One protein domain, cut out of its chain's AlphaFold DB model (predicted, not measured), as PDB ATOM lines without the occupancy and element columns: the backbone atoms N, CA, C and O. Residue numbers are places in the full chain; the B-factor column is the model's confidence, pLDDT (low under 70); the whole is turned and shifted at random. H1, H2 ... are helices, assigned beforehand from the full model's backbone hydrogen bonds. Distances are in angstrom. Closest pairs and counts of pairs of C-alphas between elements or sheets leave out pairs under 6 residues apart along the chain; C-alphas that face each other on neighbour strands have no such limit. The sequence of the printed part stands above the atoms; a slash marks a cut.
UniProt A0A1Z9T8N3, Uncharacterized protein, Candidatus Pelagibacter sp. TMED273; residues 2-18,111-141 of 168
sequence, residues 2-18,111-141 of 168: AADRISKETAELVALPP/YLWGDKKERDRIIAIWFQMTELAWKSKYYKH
ATOM      1  N   ALA A   2     313.373 177.940 310.263       57.38
ATOM      2  CA  ALA A   2     313.430 178.549 311.599       57.38
ATOM      3  C   ALA A   2     314.784 178.384 312.303       57.38
ATOM      4  O   ALA A   2     315.164 179.310 313.019       57.38
ATOM      5  N   ALA A   3     315.483 177.270 312.058       62.97
ATOM      6  CA  ALA A   3     316.811 176.953 312.587       62.97
ATOM      7  C   ALA A   3     317.975 177.331 311.662       62.97
ATOM      8  O   ALA A   3     319.118 177.393 312.113       62.97
ATOM      9  N   ASP A   4     317.689 177.643 310.394       70.06
ATOM     10  CA  ASP A   4     318.722 178.100 309.473       70.06
ATOM     11  C   ASP A   4     319.269 179.436 309.982       70.06
ATOM     12  O   ASP A   4     318.532 180.297 310.483       70.06
ATOM     13  N   ARG A   5     320.586 179.598 309.898       80.25
ATOM     14  CA  ARG A   5     321.291 180.832 310.237       80.25
ATOM     15  C   ARG A   5     322.272 181.156 309.134       80.25
ATOM     16  O   ARG A   5     322.900 180.267 308.567       80.25
ATOM     17  N   ILE A   6     322.397 182.442 308.850       87.12
ATOM     18  CA  ILE A   6     323.503 182.966 308.052       87.12
ATOM     19  C   ILE A   6     324.623 183.395 309.001       87.12
ATOM     20  O   ILE A   6     324.383 183.600 310.193       87.12
ATOM     21  N   SER A   7     325.846 183.532 308.483       88.81
ATOM     22  CA  SER A   7     326.947 184.077 309.283       88.81
ATOM     23  C   SER A   7     326.583 185.469 309.810       88.81
ATOM     24  O   SER A   7     325.822 186.206 309.167       88.81
ATOM     25  N   LYS A   8     327.119 185.842 310.976       89.62
ATOM     26  CA  LYS A   8     326.862 187.167 311.544       89.62
ATOM     27  C   LYS A   8     327.368 188.255 310.598       89.62
ATOM     28  O   LYS A   8     326.677 189.242 310.388       89.62
ATOM     29  N   GLU A   9     328.508 188.027 309.959       92.00
ATOM     30  CA  GLU A   9     329.120 188.909 308.967       92.00
ATOM     31  C   GLU A   9     328.173 189.155 307.786       92.00
ATOM     32  O   GLU A   9     327.956 190.299 307.395       92.00
ATOM     33  N   THR A  10     327.544 188.100 307.253       93.12
ATOM     34  CA  THR A  10     326.523 188.230 306.201       93.12
ATOM     35  C   THR A  10     325.282 188.951 306.718       93.12
ATOM     36  O   THR A  10     324.729 189.798 306.019       93.12
ATOM     37  N   ALA A  11     324.844 188.644 307.941       93.75
ATOM     38  CA  ALA A  11     323.690 189.297 308.539       93.75
ATOM     39  C   ALA A  11     323.931 190.800 308.719       93.75
ATOM     40  O   ALA A  11     323.013 191.587 308.495       93.75
ATOM     41  N   GLU A  12     325.153 191.226 309.051       93.56
ATOM     42  CA  GLU A  12     325.485 192.644 309.202       93.56
ATOM     43  C   GLU A  12     325.296 193.469 307.924       93.56
ATOM     44  O   GLU A  12     324.929 194.638 308.017       93.56
ATOM     45  N   LEU A  13     325.392 192.845 306.747       95.50
ATOM     46  CA  LEU A  13     325.119 193.490 305.458       95.50
ATOM     47  C   LEU A  13     323.623 193.730 305.198       95.50
ATOM     48  O   LEU A  13     323.264 194.526 304.331       95.50
ATOM     49  N   VAL A  14     322.737 193.048 305.928       95.12
ATOM     50  CA  VAL A  14     321.288 193.180 305.759       95.12
ATOM     51  C   VAL A  14     320.771 194.339 306.609       95.12
ATOM     52  O   VAL A  14     320.774 194.285 307.843       95.12
ATOM     53  N   ALA A  15     320.276 195.378 305.935       94.62
ATOM     54  CA  ALA A  15     319.563 196.472 306.577       94.62
ATOM     55  C   ALA A  15     318.197 195.983 307.074       94.62
ATOM     56  O   ALA A  15     317.345 195.554 306.296       94.62
ATOM     57  N   LEU A  16     317.994 196.058 308.386       96.19
ATOM     58  CA  LEU A  16     316.704 195.784 309.005       96.19
ATOM     59  C   LEU A  16     315.891 197.079 309.112       96.19
ATOM     60  O   LEU A  16     316.477 198.160 309.224       96.19
ATOM     61  N   PRO A  17     314.551 196.996 309.125       96.25
ATOM     62  CA  PRO A  17     313.729 198.162 309.407       96.25
ATOM     63  C   PRO A  17     314.051 198.752 310.788       96.25
ATOM     64  O   PRO A  17     314.378 197.981 311.687       96.25
ATOM     65  N   PRO A  18     313.912 200.075 310.993       97.31
ATOM     66  CA  PRO A  18     314.067 200.699 312.303       97.31
ATOM     67  C   PRO A  18     313.299 199.970 313.412       97.31
ATOM     68  O   PRO A  18     312.109 199.649 313.267       97.31
ATOM     69  N   TYR A 111     301.107 196.066 300.242       96.50
ATOM     70  CA  TYR A 111     299.669 196.235 299.994       96.50
ATOM     71  C   TYR A 111     299.345 197.028 298.727       96.50
ATOM     72  O   TYR A 111     298.207 196.963 298.267       96.50
ATOM     73  N   LEU A 112     300.328 197.704 298.127       96.00
ATOM     74  CA  LEU A 112     300.191 198.312 296.802       96.00
ATOM     75  C   LEU A 112     300.150 197.266 295.673       96.00
ATOM     76  O   LEU A 112     299.737 197.584 294.560       96.00
ATOM     77  N   TRP A 113     300.553 196.019 295.941       95.88
ATOM     78  CA  TRP A 113     300.476 194.931 294.973       95.88
ATOM     79  C   TRP A 113     299.041 194.398 294.867       95.88
ATOM     80  O   TRP A 113     298.472 193.905 295.846       95.88
ATOM     81  N   GLY A 114     298.452 194.507 293.673       95.75
ATOM     82  CA  GLY A 114     297.035 194.202 293.439       95.75
ATOM     83  C   GLY A 114     296.677 192.715 293.531       95.75
ATOM     84  O   GLY A 114     295.569 192.377 293.949       95.75
ATOM     85  N   ASP A 115     297.604 191.817 293.189       97.50
ATOM     86  CA  ASP A 115     297.387 190.377 293.353       97.50
ATOM     87  C   ASP A 115     297.530 189.989 294.829       97.50
ATOM     88  O   ASP A 115     298.631 189.931 295.375       97.50
ATOM     89  N   LYS A 116     296.400 189.681 295.474       96.88
ATOM     90  CA  LYS A 116     296.351 189.294 296.886       96.88
ATOM     91  C   LYS A 116     297.172 188.039 297.200       96.88
ATOM     92  O   LYS A 116     297.808 188.000 298.250       96.88
ATOM     93  N   LYS A 117     297.150 187.018 296.338       96.38
ATOM     94  CA  LYS A 117     297.845 185.753 296.605       96.38
ATOM     95  C   LYS A 117     299.351 185.970 296.561       96.38
ATOM     96  O   LYS A 117     300.054 185.531 297.471       96.38
ATOM     97  N   GLU A 118     299.828 186.676 295.542       96.38
ATOM     98  CA  GLU A 118     301.256 186.963 295.421       96.38
ATOM     99  C   GLU A 118     301.721 187.958 296.482       96.38
ATOM    100  O   GLU A 118     302.766 187.760 297.096       96.38
ATOM    101  N   ARG A 119     300.909 188.971 296.796       97.00
ATOM    102  CA  ARG A 119     301.177 189.891 297.901       97.00
ATOM    103  C   ARG A 119     301.385 189.154 299.219       97.00
ATOM    104  O   ARG A 119     302.382 189.387 299.897       97.00
ATOM    105  N   ASP A 120     300.439 188.298 299.604       95.81
ATOM    106  CA  ASP A 120     300.493 187.604 300.890       95.81
ATOM    107  C   ASP A 120     301.730 186.672 300.941       95.81
ATOM    108  O   ASP A 120     302.387 186.567 301.979       95.81
ATOM    109  N   ARG A 121     302.126 186.088 299.796       96.19
ATOM    110  CA  ARG A 121     303.378 185.326 299.643       96.19
ATOM    111  C   ARG A 121     304.627 186.195 299.823       96.19
ATOM    112  O   ARG A 121     305.516 185.814 300.582       96.19
ATOM    113  N   ILE A 122     304.698 187.354 299.168       97.06
ATOM    114  CA  ILE A 122     305.829 188.293 299.269       97.06
ATOM    115  C   ILE A 122     305.986 188.799 300.706       97.06
ATOM    116  O   ILE A 122     307.097 188.817 301.228       97.06
ATOM    117  N   ILE A 123     304.881 189.152 301.371       97.12
ATOM    118  CA  ILE A 123     304.889 189.573 302.778       97.12
ATOM    119  C   ILE A 123     305.452 188.455 303.666       97.12
ATOM    120  O   ILE A 123     306.301 188.718 304.516       97.12
ATOM    121  N   ALA A 124     305.022 187.206 303.460       94.62
ATOM    122  CA  ALA A 124     305.539 186.070 304.220       94.62
ATOM    123  C   ALA A 124     307.052 185.878 304.015       94.62
ATOM    124  O   ALA A 124     307.786 185.735 304.993       94.62
ATOM    125  N   ILE A 125     307.528 185.951 302.767       95.31
ATOM    126  CA  ILE A 125     308.960 185.872 302.434       95.31
ATOM    127  C   ILE A 125     309.736 187.019 303.094       95.31
ATOM    128  O   ILE A 125     310.796 186.796 303.679       95.31
ATOM    129  N   TRP A 126     309.200 188.241 303.066       96.44
ATOM    130  CA  TRP A 126     309.812 189.400 303.715       96.44
ATOM    131  C   TRP A 126     309.989 189.188 305.222       96.44
ATOM    132  O   TRP A 126     311.080 189.423 305.745       96.44
ATOM    133  N   PHE A 127     308.958 188.689 305.916       95.69
ATOM    134  CA  PHE A 127     309.059 188.376 307.343       95.69
ATOM    135  C   PHE A 127     310.099 187.289 307.615       95.69
ATOM    136  O   PHE A 127     310.906 187.456 308.524       95.69
ATOM    137  N   GLN A 128     310.131 186.226 306.808       92.62
ATOM    138  CA  GLN A 128     311.094 185.133 306.960       92.62
ATOM    139  C   GLN A 128     312.548 185.600 306.794       92.62
ATOM    140  O   GLN A 128     313.401 185.268 307.617       92.62
ATOM    141  N   MET A 129     312.840 186.400 305.765       94.94
ATOM    142  CA  MET A 129     314.189 186.939 305.543       94.94
ATOM    143  C   MET A 129     314.599 187.914 306.650       94.94
ATOM    144  O   MET A 129     315.731 187.877 307.132       94.94
ATOM    145  N   THR A 130     313.666 188.761 307.084       95.19
ATOM    146  CA  THR A 130     313.891 189.727 308.163       95.19
ATOM    147  C   THR A 130     314.153 189.018 309.493       95.19
ATOM    148  O   THR A 130     315.084 189.377 310.214       95.19
ATOM    149  N   GLU A 131     313.377 187.978 309.804       94.69
ATOM    150  CA  GLU A 131     313.578 187.116 310.970       94.69
ATOM    151  C   GLU A 131     314.950 186.433 310.930       94.69
ATOM    152  O   GLU A 131     315.678 186.482 311.921       94.69
ATOM    153  N   LEU A 132     315.328 185.838 309.794       93.94
ATOM    154  CA  LEU A 132     316.616 185.165 309.610       93.94
ATOM    155  C   LEU A 132     317.795 186.116 309.855       93.94
ATOM    156  O   LEU A 132     318.703 185.796 310.630       93.94
ATOM    157  N   ALA A 133     317.769 187.295 309.230       95.38
ATOM    158  CA  ALA A 133     318.807 188.307 309.397       95.38
ATOM    159  C   ALA A 133     318.879 188.801 310.849       95.38
ATOM    160  O   ALA A 133     319.959 188.859 311.434       95.38
ATOM    161  N   TRP A 134     317.734 189.095 311.471       96.50
ATOM    162  CA  TRP A 134     317.688 189.564 312.854       96.50
ATOM    163  C   TRP A 134     318.183 188.510 313.853       96.50
ATOM    164  O   TRP A 134     319.024 188.817 314.698       96.50
ATOM    165  N   LYS A 135     317.739 187.251 313.736       93.88
ATOM    166  CA  LYS A 135     318.203 186.154 314.602       93.88
ATOM    167  C   LYS A 135     319.715 185.972 314.504       93.88
ATOM    168  O   LYS A 135     320.372 185.817 315.528       93.88
ATOM    169  N   SER A 136     320.256 186.031 313.287       93.06
ATOM    170  CA  SER A 136     321.690 185.859 313.027       93.06
ATOM    171  C   SER A 136     322.541 187.007 313.594       93.06
ATOM    172  O   SER A 136     323.683 186.784 313.984       93.06
ATOM    173  N   LYS A 137     321.987 188.224 313.713       94.38
ATOM    174  CA  LYS A 137     322.654 189.360 314.377       94.38
ATOM    175  C   LYS A 137     322.649 189.248 315.904       94.38
ATOM    176  O   LYS A 137     323.649 189.578 316.547       94.38
ATOM    177  N   TYR A 138     321.520 188.835 316.488       94.62
ATOM    178  CA  TYR A 138     321.232 189.099 317.906       94.62
ATOM    179  C   TYR A 138     321.140 187.880 318.816       94.62
ATOM    180  O   TYR A 138     321.212 188.042 320.036       94.62
ATOM    181  N   TYR A 139     321.001 186.663 318.290       91.94
ATOM    182  CA  TYR A 139     321.061 185.480 319.145       91.94
ATOM    183  C   TYR A 139     322.508 185.179 319.515       91.94
ATOM    184  O   TYR A 139     323.336 184.882 318.661       91.94
ATOM    185  N   LYS A 140     322.804 185.271 320.813       87.38
ATOM    186  CA  LYS A 140     324.161 185.111 321.357       87.38
ATOM    187  C   LYS A 140     324.481 183.678 321.779       87.38
ATOM    188  O   LYS A 140     325.648 183.330 321.910       87.38
ATOM    189  N   HIS A 141     323.455 182.873 322.043       84.25
ATOM    190  CA  HIS A 141     323.602 181.538 322.609       84.25
ATOM    191  C   HIS A 141     323.283 180.479 321.564       84.25
ATOM    192  O   HIS A 141     322.209 180.504 320.963       84.25
TER     193      HIS A 141
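This is residues 2 to 18 and 111 to 141 of the 168 residues of an uncharacterized protein of Candidatus Pelagibacter sp. TMED273 (UniProt A0A1Z9T8N3). One long, straight helix, H2, makes the long axis, and the short helix H1 packs on it near its last turns. The stretch from residue 2 to residue 18 holds H1 and crosses H2 there, with Ala 2 off to one side of H2 and Pro 18 off to the other. The printed part has 48 residues with two named helices, H1 then H2 along the chain, and no named strand; its class is all helix. It is loose, with a radius of gyration of the C-alphas of 13.0 A, and elongated, spanning 40 by 22 by 15 A.

Find C-alpha 116 at (296.351, 189.294, 296.886); from there H2, residues 116 to 138, runs 32.6 A to C-alpha 138 at (321.232, 189.099, 317.906). Then go back to C-alpha 8 at (326.862, 187.167, 311.544), where H1 begins; it has five residues, 8 to 12, and measures 6.1 A from first to last C-alpha.

Look along H2 to residues 133 to 137, the part of it that alone touches H1. There you find 8 pairs of C-alphas within 8 A, the closest being those of Ala 11 and Ala 133, 5.1 A apart. The centres of the two helices are 16.6 A apart. In the backbones of H1 and H2, every O i to N i+4 pair is within hydrogen-bond range.

The two C-alphas farthest apart are those of Gly 114 and His 141, at 41.4 A. Between residues 18 and 111 the printed part is cut: residues 19 to 110 are not printed, and C-alphas 18 and 111 are 19.5 A apart. The link from H1 to H2 runs across this cut. The mean pLDDT of the printed part is 92.1; look for values under 70 at residues 2 to 3.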